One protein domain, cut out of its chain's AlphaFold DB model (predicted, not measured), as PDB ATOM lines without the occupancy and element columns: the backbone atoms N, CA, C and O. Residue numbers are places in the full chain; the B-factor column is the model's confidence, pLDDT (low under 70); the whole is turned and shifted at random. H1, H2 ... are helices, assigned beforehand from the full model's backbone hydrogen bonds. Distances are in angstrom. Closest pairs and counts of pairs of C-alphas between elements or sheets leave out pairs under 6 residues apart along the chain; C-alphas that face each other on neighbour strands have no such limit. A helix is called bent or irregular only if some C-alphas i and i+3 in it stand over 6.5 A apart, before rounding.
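What this domain is: This is residues 9 to 71, 228 to 246 and 287 to 311 of the 320 residues of the protein "DDE_Tnp_IS1595 domain-containing protein" of Bacteroides dorei 5_1_36/D4 (UniProt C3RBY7). H4 is in the middle of this all-helix domain: on one side of it the kinked H1, the short H2 and H3 gather into a small group whose centres make a triangle, and on the other side the long H5 runs side by side with H4 in the opposite direction. The last residues of H5, 305 to 311, stick out free, and a stretch with no named element, residues 9 to 22, leads into H1. The printed part has 107 residues, with five named helices, H1 to H5 in that order along the chain, and no named strand; the class is all helix. It is only just compact, close to loose, with a radius of gyration of the C-alphas of 15.1 A, and its C-alphas span 44 by 33 by 21 A.

How they stand to each other: H1, residues 23 to 39, follows the stretch 9 to 22, whose C-alphas lie 10 to 17 A from the mean of all C-alphas. H1 has a kink of 46 degrees near residue 33 and is irregular, with C-alphas 35 and 38 lying 9.2 A apart. H2, residues 42 to 48, is close to H1 but not clearly touching; their closest C-alphas, those of Ile 29 and Leu 45, are 7.7 A apart. H3, residues 56 to 69, touches H2 about perpendicular, at 75 degrees, and the closest C-alphas, those of Pro 42 and Ala 59, are 4.7 A apart. H1 and H3 are close but not clearly touching, with the closest C-alphas, those of Leu 30 and Ile 66, 7.5 A apart; their lines are about perpendicular, at 84 degrees. H4, residues 230 to 242, is the hub and touches three helices. Residues 30 to 35 alone of H1 touch H4, at a steep tilt of 59 degrees, opposite ways; the closest C-alphas, those of Tyr 31 and Phe 234, are 5.9 A apart. Residues 66 to 69 alone of H3 touch residues 237 to 241 of H4, about perpendicular at 88 degrees, and the closest C-alphas, those of Ala 69 and Ser 241, are 5.0 A apart. H5, residues 289 to 311, touches H4 with residues 296 to 303 alone, at a shallow tilt of 13 degrees, opposite ways; the closest C-alphas, those of Pro 232 and Val 299, are 7.2 A apart. H5 is apart from H1, H2 and H3, and H2 is apart from H4. In H2, H3, H4 and H5 every O i to N i+4 pair is within hydrogen-bond range, and in H1 11 of 13 are.

Where its parts are: H1 runs from Leu 23, with its C-alpha at (20.290, 49.339, 23.678), to Lys 39, over 22.8 A. H2 runs from Pro 42 to Ala 48, over 10.0 A. H3 runs from Met 56, with its C-alpha at (8.262, 38.209, 12.352), to Ala 69, over 20.2 A. H4 runs from Gly 230 to Phe 242, over 18.4 A. H5, the longest helix with 23 residues, runs from Pro 289 to Trp 311, over 32.3 A, and C-alpha 311 is at (5.991, 42.308, 56.491).

The domain as a whole: The two C-alphas farthest apart are those of Thr 55 and Trp 311, at 45.8 A. Residues 72 to 227 are not printed, and C-alphas 71 and 228 are 17.0 A apart across that cut; residues 247 to 286 are not printed either, with C-alphas 246 and 287 10.3 A apart. The link from H1 to H2 is tight and that from H2 to H3 is short; those from H3 to H4 and from H4 to H5 are links across a cut. The mean pLDDT of the printed part is 72.4, and it is under 70 in residues 9 to 18, 243 to 246 and 287 to 311; the mean of H5 is 53.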
ATOM      1  N   THR A   9      26.095  50.525  21.004       45.44
ATOM      2  CA  THR A   9      26.156  49.067  20.925       45.44
ATOM      3  C   THR A   9      27.281  48.610  21.840       45.44
ATOM      4  O   THR A   9      28.295  49.293  21.961       45.44
ATOM      5  N   LEU A  10      27.087  47.493  22.540       52.59
ATOM      6  CA  LEU A  10      28.107  46.905  23.407       52.59
ATOM      7  C   LEU A  10      28.778  45.752  22.645       52.59
ATOM      8  O   LEU A  10      28.271  44.628  22.684       52.59
ATOM      9  N   PRO A  11      29.878  45.999  21.908       48.78
ATOM     10  CA  PRO A  11      30.489  45.000  21.029       48.78
ATOM     11  C   PRO A  11      31.099  43.800  21.772       48.78
ATOM     12  O   PRO A  11      31.346  42.777  21.143       48.78
ATOM     13  N   GLY A  12      31.294  43.881  23.093       49.06
ATOM     14  CA  GLY A  12      31.857  42.796  23.910       49.06
ATOM     15  C   GLY A  12      30.845  41.791  24.478       49.06
ATOM     16  O   GLY A  12      31.258  40.800  25.072       49.06
ATOM     17  N   ILE A  13      29.535  42.021  24.321       55.69
ATOM     18  CA  ILE A  13      28.490  41.169  24.915       55.69
ATOM     19  C   ILE A  13      27.721  40.447  23.798       55.69
ATOM     20  O   ILE A  13      26.964  41.096  23.070       55.69
ATOM     21  N   PRO A  14      27.850  39.112  23.653       60.88
ATOM     22  CA  PRO A  14      27.219  38.341  22.573       60.88
ATOM     23  C   PRO A  14      25.705  38.517  22.460       60.88
ATOM     24  O   PRO A  14      25.161  38.501  21.355       60.88
ATOM     25  N   PHE A  15      25.028  38.771  23.582       68.25
ATOM     26  CA  PHE A  15      23.594  39.045  23.605       68.25
ATOM     27  C   PHE A  15      23.205  40.329  22.853       68.25
ATOM     28  O   PHE A  15      22.150  40.360  22.225       68.25
ATOM     29  N   PHE A  16      24.047  41.370  22.840       69.12
ATOM     30  CA  PHE A  16      23.793  42.639  22.132       69.12
ATOM     31  C   PHE A  16      24.622  42.793  20.849       69.12
ATOM     32  O   PHE A  16      24.313  43.637  20.002       69.12
ATOM     33  N   TYR A  17      25.633  41.941  20.667       66.44
ATOM     34  CA  TYR A  17      26.579  41.989  19.557       66.44
ATOM     35  C   TYR A  17      25.886  41.964  18.190       66.44
ATOM     36  O   TYR A  17      25.003  41.134  17.964       66.44
ATOM     37  N   ARG A  18      26.286  42.862  17.277       64.75
ATOM     38  CA  ARG A  18      25.733  43.005  15.910       64.75
ATOM     39  C   ARG A  18      24.204  43.130  15.835       64.75
ATOM     40  O   ARG A  18      23.608  42.816  14.808       64.75
ATOM     41  N   SER A  19      23.549  43.570  16.907       70.94
ATOM     42  CA  SER A  19      22.139  43.941  16.825       70.94
ATOM     43  C   SER A  19      22.025  45.398  16.373       70.94
ATOM     44  O   SER A  19      22.645  46.283  16.952       70.94
ATOM     45  N   HIS A  20      21.213  45.653  15.345       76.19
ATOM     46  CA  HIS A  20      20.847  47.015  14.927       76.19
ATOM     47  C   HIS A  20      19.758  47.629  15.829       76.19
ATOM     48  O   HIS A  20      19.253  48.715  15.562       76.19
ATOM     49  N   ILE A  21      19.376  46.922  16.896       83.50
ATOM     50  CA  ILE A  21      18.379  47.357  17.868       83.50
ATOM     51  C   ILE A  21      19.078  48.257  18.898       83.50
ATOM     52  O   ILE A  21      20.047  47.817  19.522       83.50
ATOM     53  N   PRO A  22      18.596  49.494  19.127       84.12
ATOM     54  CA  PRO A  22      19.176  50.379  20.133       84.12
ATOM     55  C   PRO A  22      19.137  49.753  21.534       84.12
ATOM     56  O   PRO A  22      18.119  49.180  21.928       84.12
ATOM     57  N   LEU A  23      20.192  49.933  22.336       83.50
ATOM     58  CA  LEU A  23      20.290  49.339  23.678       83.50
ATOM     59  C   LEU A  23      19.107  49.699  24.600       83.50
ATOM     60  O   LEU A  23      18.596  48.851  25.325       83.50
ATOM     61  N   LYS A  24      18.594  50.933  24.509       87.12
ATOM     62  CA  LYS A  24      17.392  51.361  25.251       87.12
ATOM     63  C   LYS A  24      16.164  50.500  24.917       87.12
ATOM     64  O   LYS A  24      15.405  50.133  25.808       87.12
ATOM     65  N   LYS A  25      15.983  50.149  23.637       88.88
ATOM     66  CA  LYS A  25      14.886  49.281  23.180       88.88
ATOM     67  C   LYS A  25      15.102  47.842  23.641       88.88
ATOM     68  O   LYS A  25      14.144  47.190  24.025       88.88
ATOM     69  N   TRP A  26      16.347  47.374  23.688       89.06
ATOM     70  CA  TRP A  26      16.675  46.074  24.271       89.06
ATOM     71  C   TRP A  26      16.278  45.960  25.744       89.06
ATOM     72  O   TRP A  26      15.655  44.970  26.120       89.06
ATOM     73  N   PHE A  27      16.581  46.965  26.567       90.75
ATOM     74  CA  PHE A  27      16.149  46.962  27.968       90.75
ATOM     75  C   PHE A  27      14.627  46.983  28.096       90.75
ATOM     76  O   PHE A  27      14.081  46.224  28.893       90.75
ATOM     77  N   ALA A  28      13.933  47.759  27.259       91.69
ATOM     78  CA  ALA A  28      12.473  47.748  27.215       91.69
ATOM     79  C   ALA A  28      11.908  46.372  26.813       91.69
ATOM     80  O   ALA A  28      10.949  45.905  27.414       91.69
ATOM     81  N   ILE A  29      12.522  45.694  25.837       92.56
ATOM     82  CA  ILE A  29      12.141  44.341  25.404       92.56
ATOM     83  C   ILE A  29      12.350  43.315  26.529       92.56
ATOM     84  O   ILE A  29      11.474  42.489  26.777       92.56
ATOM     85  N   LEU A  30      13.500  43.360  27.206       91.06
ATOM     86  CA  LEU A  30      13.808  42.472  28.330       91.06
ATOM     87  C   LEU A  30      12.839  42.693  29.495       91.06
ATOM     88  O   LEU A  30      12.347  41.731  30.081       91.06
ATOM     89  N   TYR A  31      12.524  43.953  29.796       92.19
ATOM     90  CA  TYR A  31      11.525  44.295  30.800       92.19
ATOM     91  C   TYR A  31      10.135  43.790  30.398       92.19
ATOM     92  O   TYR A  31       9.467  43.153  31.207       92.19
ATOM     93  N   LEU A  32       9.747  43.967  29.129       92.56
ATOM     94  CA  LEU A  32       8.475  43.475  28.597       92.56
ATOM     95  C   LEU A  32       8.343  41.951  28.733       92.56
ATOM     96  O   LEU A  32       7.280  41.462  29.109       92.56
ATOM     97  N   PHE A  33       9.406  41.192  28.461       91.19
ATOM     98  CA  PHE A  33       9.413  39.740  28.673       91.19
ATOM     99  C   PHE A  33       9.147  39.383  30.139       91.19
ATOM    100  O   PHE A  33       8.293  38.547  30.429       91.19
ATOM    101  N   VAL A  34       9.820  40.061  31.067       89.44
ATOM    102  CA  VAL A  34       9.656  39.830  32.507       89.44
ATOM    103  C   VAL A  34       8.251  40.183  32.998       89.44
ATOM    104  O   VAL A  34       7.706  39.473  33.842       89.44
ATOM    105  N   THR A  35       7.639  41.242  32.462       89.38
ATOM    106  CA  THR A  35       6.280  41.654  32.840       89.38
ATOM    107  C   THR A  35       5.201  40.784  32.202       89.38
ATOM    108  O   THR A  35       4.223  40.443  32.860       89.38
ATOM    109  N   CYS A  36       5.358  40.409  30.930       86.75
ATOM    110  CA  CYS A  36       4.367  39.608  30.207       86.75
ATOM    111  C   CYS A  36       4.457  38.112  30.527       86.75
ATOM    112  O   CYS A  36       3.474  37.399  30.311       86.75
ATOM    113  N   ARG A  37       5.602  37.643  31.040       85.38
ATOM    114  CA  ARG A  37       5.867  36.245  31.403       85.38
ATOM    115  C   ARG A  37       5.484  35.295  30.260       85.38
ATOM    116  O   ARG A  37       5.977  35.440  29.142       85.38
ATOM    117  N   ASP A  38       4.555  34.382  30.519       75.88
ATOM    118  CA  ASP A  38       4.118  33.318  29.612       75.88
ATOM    119  C   ASP A  38       3.315  33.837  28.404       75.88
ATOM    120  O   ASP A  38       3.028  33.093  27.472       75.88
ATOM    121  N   LYS A  39       2.977  35.135  28.385       77.62
ATOM    122  CA  LYS A  39       2.302  35.816  27.266       77.62
ATOM    123  C   LYS A  39       3.277  36.531  26.324       77.62
ATOM    124  O   LYS A  39       2.850  37.317  25.477       77.62
ATOM    125  N   PHE A  40       4.583  36.324  26.482       85.06
ATOM    126  CA  PHE A  40       5.587  36.958  25.636       85.06
ATOM    127  C   PHE A  40       5.755  36.219  24.305       85.06
ATOM    128  O   PHE A  40       6.222  35.084  24.255       85.06
ATOM    129  N   THR A  41       5.402  36.889  23.207       81.94
ATOM    130  CA  THR A  41       5.344  36.268  21.877       81.94
ATOM    131  C   THR A  41       6.071  37.112  20.831       81.94
ATOM    132  O   THR A  41       6.139  38.340  20.960       81.94
ATOM    133  N   PRO A  42       6.579  36.504  19.742       83.75
ATOM    134  CA  PRO A  42       7.109  37.262  18.612       83.75
ATOM    135  C   PRO A  42       6.103  38.281  18.048       83.75
ATOM    136  O   PRO A  42       6.483  39.407  17.736       83.75
ATOM    137  N   SER A  43       4.816  37.929  17.981       84.38
ATOM    138  CA  SER A  43       3.756  38.835  17.512       84.38
ATOM    139  C   SER A  43       3.540  40.028  18.451       84.38
ATOM    140  O   SER A  43       3.261  41.142  18.006       84.38
ATOM    141  N   LEU A  44       3.694  39.822  19.765       87.75
ATOM    142  CA  LEU A  44       3.653  40.913  20.736       87.75
ATOM    143  C   LEU A  44       4.800  41.897  20.491       87.75
ATOM    144  O   LEU A  44       4.573  43.103  20.528       87.75
ATOM    145  N   LEU A  45       6.004  41.402  20.186       88.69
ATOM    146  CA  LEU A  45       7.159  42.253  19.893       88.69
ATOM    147  C   LEU A  45       6.954  43.112  18.648       88.69
ATOM    148  O   LEU A  45       7.279  44.297  18.683       88.69
ATOM    149  N   THR A  46       6.396  42.547  17.575       88.00
ATOM    150  CA  THR A  46       6.112  43.323  16.358       88.00
ATOM    151  C   THR A  46       5.074  44.415  16.602       88.00
ATOM    152  O   THR A  46       5.166  45.485  16.010       88.00
ATOM    153  N   ARG A  47       4.109  44.177  17.502       88.12
ATOM    154  CA  ARG A  47       3.084  45.166  17.870       88.12
ATOM    155  C   ARG A  47       3.605  46.233  18.835       88.12
ATOM    156  O   ARG A  47       3.249  47.395  18.698       88.12
ATOM    157  N   ALA A  48       4.420  45.846  19.814       89.06
ATOM    158  CA  ALA A  48       4.939  46.754  20.839       89.06
ATOM    159  C   ALA A  48       6.097  47.627  20.328       89.06
ATOM    160  O   ALA A  48       6.280  48.750  20.791       89.06
ATOM    161  N   PHE A  49       6.883  47.123  19.371       91.00
ATOM    162  CA  PHE A  49       8.043  47.821  18.818       91.00
ATOM    163  C   PHE A  49       8.026  47.830  17.281       91.00
ATOM    164  O   PHE A  49       8.981  47.345  16.673       91.00
ATOM    165  N   PRO A  50       6.996  48.396  16.626       87.00
ATOM    166  CA  PRO A  50       6.819  48.290  15.173       87.00
ATOM    167  C   PRO A  50       7.970  48.918  14.370       87.00
ATOM    168  O   PRO A  50       8.367  48.391  13.332       87.00
ATOM    169  N   GLU A  51       8.568  49.998  14.879       85.81
ATOM    170  CA  GLU A  51       9.707  50.677  14.245       85.81
ATOM    171  C   GLU A  51      11.009  49.868  14.323       85.81
ATOM    172  O   GLU A  51      11.881  49.981  13.467       85.81
ATOM    173  N   THR A  52      11.172  49.062  15.377       85.06
ATOM    174  CA  THR A  52      12.431  48.361  15.685       85.06
ATOM    175  C   THR A  52      12.373  46.884  15.293       85.06
ATOM    176  O   THR A  52      13.327  46.328  14.754       85.06
ATOM    177  N   VAL A  53      11.239  46.234  15.545       85.50
ATOM    178  CA  VAL A  53      10.962  44.826  15.265       85.50
ATOM    179  C   VAL A  53       9.868  44.761  14.201       85.50
ATOM    180  O   VAL A  53       8.727  44.400  14.459       85.50
ATOM    181  N   ARG A  54      10.226  45.135  12.970       82.50
ATOM    182  CA  ARG A  54       9.261  45.279  11.868       82.50
ATOM    183  C   ARG A  54       8.739  43.947  11.318       82.50
ATOM    184  O   ARG A  54       7.650  43.891  10.761       82.50
ATOM    185  N   THR A  55       9.526  42.873  11.421       84.06
ATOM    186  CA  THR A  55       9.196  41.578  10.801       84.06
ATOM    187  C   THR A  55       9.135  40.453  11.825       84.06
ATOM    188  O   THR A  55       9.889  40.443  12.800       84.06
ATOM    189  N   MET A  56       8.317  39.433  11.541       80.69
ATOM    190  CA  MET A  56       8.262  38.209  12.352       80.69
ATOM    191  C   MET A  56       9.621  37.506  12.440       80.69
ATOM    192  O   MET A  56       9.951  36.935  13.475       80.69
ATOM    193  N   LYS A  57      10.451  37.591  11.391       79.19
ATOM    194  CA  LYS A  57      11.818  37.046  11.410       79.19
ATOM    195  C   LYS A  57      12.681  37.762  12.453       79.19
ATOM    196  O   LYS A  57      13.365  37.103  13.233       79.19
ATOM    197  N   THR A  58      12.602  39.092  12.508       80.75
ATOM    198  CA  THR A  58      13.289  39.909  13.520       80.75
ATOM    199  C   THR A  58      12.765  39.608  14.923       80.75
ATOM    200  O   THR A  58      13.551  39.479  15.856       80.75
ATOM    201  N   ALA A  59      11.454  39.429  15.085       84.44
ATOM    202  CA  ALA A  59      10.869  39.091  16.378       84.44
ATOM    203  C   ALA A  59      11.336  37.719  16.883       84.44
ATOM    204  O   ALA A  59      11.803  37.605  18.013       84.44
ATOM    205  N   ILE A  60      11.313  36.694  16.027       78.94
ATOM    206  CA  ILE A  60      11.839  35.358  16.349       78.94
ATOM    207  C   ILE A  60      13.326  35.433  16.717       78.94
ATOM    208  O   ILE A  60      13.764  34.743  17.634       78.94
ATOM    209  N   TYR A  61      14.096  36.281  16.033       80.12
ATOM    210  CA  TYR A  61      15.505  36.506  16.344       80.12
ATOM    211  C   TYR A  61      15.717  37.114  17.738       80.12
ATOM    212  O   TYR A  61      16.593  36.675  18.482       80.12
ATOM    213  N   VAL A  62      14.894  38.094  18.119       84.19
ATOM    214  CA  VAL A  62      14.918  38.696  19.458       84.19
ATOM    215  C   VAL A  62      14.556  37.661  20.525       84.19
ATOM    216  O   VAL A  62      15.315  37.484  21.475       84.19
ATOM    217  N   VAL A  63      13.458  36.921  20.335       84.00
ATOM    218  CA  VAL A  63      13.043  35.839  21.247       84.00
ATOM    219  C   VAL A  63      14.137  34.784  21.377       84.00
ATOM    220  O   VAL A  63      14.416  34.315  22.476       84.00
ATOM    221  N   GLN A  64      14.817  34.453  20.278       78.44
ATOM    222  CA  GLN A  64      15.936  33.523  20.303       78.44
ATOM    223  C   GLN A  64      17.069  34.030  21.206       78.44
ATOM    224  O   GLN A  64      17.571  33.262  22.023       78.44
ATOM    225  N   ARG A  65      17.458  35.305  21.114       83.25
ATOM    226  CA  ARG A  65      18.486  35.872  22.001       83.25
ATOM    227  C   ARG A  65      18.062  35.827  23.464       83.25
ATOM    228  O   ARG A  65      18.838  35.359  24.289       83.25
ATOM    229  N   ILE A  66      16.824  36.215  23.771       86.19
ATOM    230  CA  ILE A  66      16.275  36.129  25.134       86.19
ATOM    231  C   ILE A  66      16.313  34.681  25.631       86.19
ATOM    232  O   ILE A  66      16.790  34.433  26.733       86.19
ATOM    233  N   SER A  67      15.933  33.711  24.792       82.44
ATOM    234  CA  SER A  67      15.976  32.294  25.165       82.44
ATOM    235  C   SER A  67      17.382  31.814  25.529       82.44
ATOM    236  O   SER A  67      17.507  31.038  26.467       82.44
ATOM    237  N   TYR A  68      18.437  32.330  24.878       79.19
ATOM    238  CA  TYR A  68      19.828  32.037  25.253       79.19
ATOM    239  C   TYR A  68      20.183  32.549  26.655       79.19
ATOM    240  O   TYR A  68      20.867  31.850  27.396       79.19
ATOM    241  N   ALA A  69      19.711  33.742  27.032       80.06
ATOM    242  CA  ALA A  69      19.905  34.285  28.381       80.06
ATOM    243  C   ALA A  69      19.074  33.539  29.447       80.06
ATOM    244  O   ALA A  69      19.410  33.560  30.628       80.06
ATOM    245  N   CYS A  70      18.008  32.856  29.035       80.69
ATOM    246  CA  CYS A  70      17.149  32.061  29.913       80.69
ATOM    247  C   CYS A  70      17.607  30.600  30.074       80.69
ATOM    248  O   CYS A  70      17.000  29.859  30.839       80.69
ATOM    249  N   MET A  71      18.650  30.155  29.364       75.25
ATOM    250  CA  MET A  71      19.094  28.761  29.439       75.25
ATOM    251  C   MET A  71      19.692  28.427  30.807       75.25
ATOM    252  O   MET A  71      20.638  29.070  31.264       75.25
ATOM    253  N   LEU A 228       9.953  35.795  41.855       77.38
ATOM    254  CA  LEU A 228      10.469  37.110  41.481       77.38
ATOM    255  C   LEU A 228       9.527  37.797  40.487       77.38
ATOM    256  O   LEU A 228       8.985  37.170  39.575       77.38
ATOM    257  N   GLN A 229       9.364  39.110  40.637       78.25
ATOM    258  CA  GLN A 229       8.532  39.935  39.761       78.25
ATOM    259  C   GLN A 229       9.199  41.288  39.510       78.25
ATOM    260  O   GLN A 229      10.011  41.736  40.317       78.25
ATOM    261  N   GLY A 230       8.859  41.933  38.392       83.12
ATOM    262  CA  GLY A 230       9.314  43.285  38.064       83.12
ATOM    263  C   GLY A 230      10.839  43.428  38.018       83.12
ATOM    264  O   GLY A 230      11.541  42.620  37.408       83.12
ATOM    265  N   ILE A 231      11.352  44.475  38.671       81.69
ATOM    266  CA  ILE A 231      12.775  44.854  38.653       81.69
ATOM    267  C   ILE A 231      13.708  43.712  39.094       81.69
ATOM    268  O   ILE A 231      14.697  43.486  38.401       81.69
ATOM    269  N   PRO A 232      13.457  42.975  40.192       78.81
ATOM    270  CA  PRO A 232      14.351  41.888  40.575       78.81
ATOM    271  C   PRO A 232      14.500  40.781  39.521       78.81
ATOM    272  O   PRO A 232      15.620  40.375  39.220       78.81
ATOM    273  N   LEU A 233      13.403  40.336  38.897       80.50
ATOM    274  CA  LEU A 233      13.467  39.342  37.817       80.50
ATOM    275  C   LEU A 233      14.175  39.910  36.576       80.50
ATOM    276  O   LEU A 233      14.975  39.228  35.935       80.50
ATOM    277  N   PHE A 234      13.944  41.191  36.282       84.38
ATOM    278  CA  PHE A 234      14.660  41.913  35.236       84.38
ATOM    279  C   PHE A 234      16.167  41.973  35.500       84.38
ATOM    280  O   PHE A 234      16.937  41.717  34.581       84.38
ATOM    281  N   LYS A 235      16.608  42.228  36.739       78.50
ATOM    282  CA  LYS A 235      18.033  42.223  37.111       78.50
ATOM    283  C   LYS A 235      18.684  40.860  36.875       78.50
ATOM    284  O   LYS A 235      19.785  40.821  36.337       78.50
ATOM    285  N   VAL A 236      18.006  39.762  37.219       77.00
ATOM    286  CA  VAL A 236      18.513  38.399  36.966       77.00
ATOM    287  C   VAL A 236      18.661  38.137  35.472       77.00
ATOM    288  O   VAL A 236      19.720  37.715  35.014       77.00
ATOM    289  N   LEU A 237      17.624  38.440  34.693       81.75
ATOM    290  CA  LEU A 237      17.672  38.266  33.245       81.75
ATOM    291  C   LEU A 237      18.762  39.132  32.603       81.75
ATOM    292  O   LEU A 237      19.484  38.688  31.711       81.75
ATOM    293  N   LEU A 238      18.886  40.372  33.068       82.44
ATOM    294  CA  LEU A 238      19.885  41.315  32.602       82.44
ATOM    295  C   LEU A 238      21.296  40.806  32.917       82.44
ATOM    296  O   LEU A 238      22.139  40.782  32.024       82.44
ATOM    297  N   TYR A 239      21.534  40.311  34.132       77.00
ATOM    298  CA  TYR A 239      22.785  39.657  34.508       77.00
ATOM    299  C   TYR A 239      23.111  38.487  33.567       77.00
ATOM    300  O   TYR A 239      24.202  38.447  32.998       77.00
ATOM    301  N   ASN A 240      22.146  37.607  33.286       75.25
ATOM    302  CA  ASN A 240      22.345  36.489  32.357       75.25
ATOM    303  C   ASN A 240      22.655  36.946  30.929       75.25
ATOM    304  O   ASN A 240      23.459  36.321  30.237       75.25
ATOM    305  N   SER A 241      22.048  38.051  30.490       75.00
ATOM    306  CA  SER A 241      22.322  38.644  29.178       75.00
ATOM    307  C   SER A 241      23.764  39.159  29.064       75.00
ATOM    308  O   SER A 241      24.351  39.116  27.982       75.00
ATOM    309  N   PHE A 242      24.357  39.586  30.185       70.31
ATOM    310  CA  PHE A 242      25.723  40.100  30.254       70.31
ATOM    311  C   PHE A 242      26.781  39.010  30.475       70.31
ATOM    312  O   PHE A 242      27.881  39.131  29.944       70.31
ATOM    313  N   GLN A 243      26.454  37.924  31.184       62.34
ATOM    314  CA  GLN A 243      27.395  36.837  31.510       62.34
ATOM    315  C   GLN A 243      27.789  35.931  30.328       62.34
ATOM    316  O   GLN A 243      28.596  35.014  30.482       62.34
ATOM    317  N   GLY A 244      27.250  36.155  29.130       52.41
ATOM    318  CA  GLY A 244      27.531  35.333  27.955       52.41
ATOM    319  C   GLY A 244      28.936  35.510  27.367       52.41
ATOM    320  O   GLY A 244      29.023  35.820  26.190       52.41
ATOM    321  N   THR A 245      30.039  35.349  28.105       41.81
ATOM    322  CA  THR A 245      31.380  35.607  27.551       41.81
ATOM    323  C   THR A 245      31.673  34.787  26.289       41.81
ATOM    324  O   THR A 245      31.678  33.559  26.326       41.81
ATOM    325  N   THR A 246      32.118  35.476  25.239       26.39
ATOM    326  CA  THR A 246      33.504  35.284  24.789       26.39
ATOM    327  C   THR A 246      34.231  36.621  24.880       26.39
ATOM    328  O   THR A 246      34.070  37.472  24.010       26.39
ATOM    329  N   ARG A 287      31.720  30.421  33.156       43.34
ATOM    330  CA  ARG A 287      33.047  30.159  33.745       43.34
ATOM    331  C   ARG A 287      32.956  29.718  35.213       43.34
ATOM    332  O   ARG A 287      33.817  28.975  35.663       43.34
ATOM    333  N   ASN A 288      31.895  30.119  35.921       54.50
ATOM    334  CA  ASN A 288      31.654  29.770  37.325       54.50
ATOM    335  C   ASN A 288      30.146  29.560  37.619       54.50
ATOM    336  O   ASN A 288      29.442  30.535  37.880       54.50
ATOM    337  N   PRO A 289      29.601  28.335  37.505       55.50
ATOM    338  CA  PRO A 289      28.189  28.048  37.793       55.50
ATOM    339  C   PRO A 289      27.755  28.434  39.217       55.50
ATOM    340  O   PRO A 289      26.636  28.903  39.404       55.50
ATOM    341  N   GLU A 290      28.651  28.317  40.197       58.12
ATOM    342  CA  GLU A 290      28.390  28.640  41.606       58.12
ATOM    343  C   GLU A 290      28.164  30.141  41.818       58.12
ATOM    344  O   GLU A 290      27.355  30.542  42.652       58.12
ATOM    345  N   ALA A 291      28.800  30.997  41.010       57.28
ATOM    346  CA  ALA A 291      28.557  32.440  41.032       57.28
ATOM    347  C   ALA A 291      27.128  32.797  40.588       57.28
ATOM    348  O   ALA A 291      26.509  33.702  41.141       57.28
ATOM    349  N   TYR A 292      26.577  32.077  39.606       57.19
ATOM    350  CA  TYR A 292      25.182  32.263  39.201       57.19
ATOM    351  C   TYR A 292      24.223  31.771  40.285       57.19
ATOM    352  O   TYR A 292      23.273  32.470  40.631       57.19
ATOM    353  N   THR A 293      24.500  30.597  40.849       58.41
ATOM    354  CA  THR A 293      23.722  30.018  41.945       58.41
ATOM    355  C   THR A 293      23.709  30.947  43.162       58.41
ATOM    356  O   THR A 293      22.637  31.306  43.635       58.41
ATOM    357  N   SER A 294      24.871  31.435  43.605       60.50
ATOM    358  CA  SER A 294      24.994  32.382  44.721       60.50
ATOM    359  C   SER A 294      24.365  33.746  44.429       60.50
ATOM    360  O   SER A 294      23.729  34.307  45.312       60.50
ATOM    361  N   PHE A 295      24.475  34.282  43.209       59.50
ATOM    362  CA  PHE A 295      23.774  35.510  42.823       59.50
ATOM    363  C   PHE A 295      22.252  35.318  42.821       59.50
ATOM    364  O   PHE A 295      21.529  36.145  43.364       59.50
ATOM    365  N   SER A 296      21.761  34.211  42.256       56.50
ATOM    366  CA  SER A 296      20.342  33.841  42.271       56.50
ATOM    367  C   SER A 296      19.820  33.700  43.701       56.50
ATOM    368  O   SER A 296      18.775  34.265  44.014       56.50
ATOM    369  N   PHE A 297      20.568  33.022  44.579       58.19
ATOM    370  CA  PHE A 297      20.238  32.905  45.998       58.19
ATOM    371  C   PHE A 297      20.262  34.258  46.701       58.19
ATOM    372  O   PHE A 297      19.255  34.625  47.281       58.19
ATOM    373  N   LYS A 298      21.309  35.077  46.532       62.22
ATOM    374  CA  LYS A 298      21.353  36.444  47.077       62.22
ATOM    375  C   LYS A 298      20.185  37.301  46.612       62.22
ATOM    376  O   LYS A 298      19.642  38.051  47.404       62.22
ATOM    377  N   VAL A 299      19.777  37.202  45.347       57.66
ATOM    378  CA  VAL A 299      18.611  37.932  44.837       57.66
ATOM    379  C   VAL A 299      17.315  37.369  45.430       57.66
ATOM    380  O   VAL A 299      16.452  38.151  45.818       57.66
ATOM    381  N   LYS A 300      17.168  36.039  45.538       53.06
ATOM    382  CA  LYS A 300      16.035  35.399  46.231       53.06
ATOM    383  C   LYS A 300      15.965  35.863  47.694       53.06
ATOM    384  O   LYS A 300      14.889  36.265  48.128       53.06
ATOM    385  N   ASP A 301      17.095  35.901  48.389       53.22
ATOM    386  CA  ASP A 301      17.223  36.292  49.793       53.22
ATOM    387  C   ASP A 301      17.045  37.794  49.993       53.22
ATOM    388  O   ASP A 301      16.346  38.191  50.908       53.22
ATOM    389  N   GLU A 302      17.564  38.657  49.116       55.81
ATOM    390  CA  GLU A 302      17.355  40.112  49.182       55.81
ATOM    391  C   GLU A 302      15.875  40.467  48.945       55.81
ATOM    392  O   GLU A 302      15.347  41.418  49.521       55.81
ATOM    393  N   ILE A 303      15.167  39.682  48.129       48.94
ATOM    394  CA  ILE A 303      13.725  39.835  47.890       48.94
ATOM    395  C   ILE A 303      12.909  39.285  49.055       48.94
ATOM    396  O   ILE A 303      11.906  39.899  49.418       48.94
ATOM    397  N   LEU A 304      13.313  38.155  49.642       43.00
ATOM    398  CA  LEU A 304      12.702  37.619  50.858       43.00
ATOM    399  C   LEU A 304      12.959  38.541  52.049       43.00
ATOM    400  O   LEU A 304      12.031  38.786  52.801       43.00
ATOM    401  N   TRP A 305      14.144  39.138  52.153       41.78
ATOM    402  CA  TRP A 305      14.523  40.105  53.177       41.78
ATOM    403  C   TRP A 305      13.730  41.399  53.041       41.78
ATOM    404  O   TRP A 305      13.128  41.827  54.009       41.78
ATOM    405  N   ARG A 306      13.620  41.990  51.843       45.22
ATOM    406  CA  ARG A 306      12.790  43.194  51.640       45.22
ATOM    407  C   ARG A 306      11.296  42.925  51.837       45.22
ATOM    408  O   ARG A 306      10.586  43.805  52.309       45.22
ATOM    409  N   LYS A 307      10.809  41.726  51.490       45.78
ATOM    410  CA  LYS A 307       9.425  41.305  51.775       45.78
ATOM    411  C   LYS A 307       9.209  40.994  53.257       45.78
ATOM    412  O   LYS A 307       8.131  41.283  53.753       45.78
ATOM    413  N   ALA A 308      10.208  40.447  53.946       39.12
ATOM    414  CA  ALA A 308      10.191  40.205  55.383       39.12
ATOM    415  C   ALA A 308      10.256  41.521  56.158       39.12
ATOM    416  O   ALA A 308       9.480  41.673  57.084       39.12
ATOM    417  N   LEU A 309      11.075  42.489  55.732       43.62
ATOM    418  CA  LEU A 309      11.116  43.847  56.283       43.62
ATOM    419  C   LEU A 309       9.767  44.541  56.082       43.62
ATOM    420  O   LEU A 309       9.161  44.976  57.045       43.62
ATOM    421  N   ALA A 310       9.223  44.514  54.860       56.16
ATOM    422  CA  ALA A 310       7.897  45.066  54.586       56.16
ATOM    423  C   ALA A 310       6.775  44.337  55.346       56.16
ATOM    424  O   ALA A 310       5.760  44.944  55.665       56.16
ATOM    425  N   TRP A 311       6.919  43.039  55.630       47.75
ATOM    426  CA  TRP A 311       5.991  42.308  56.491       47.75
ATOM    427  C   TRP A 311       6.165  42.717  57.956       47.75
ATOM    428  O   TRP A 311       5.164  42.983  58.604       47.75
TER     429      TRP A 311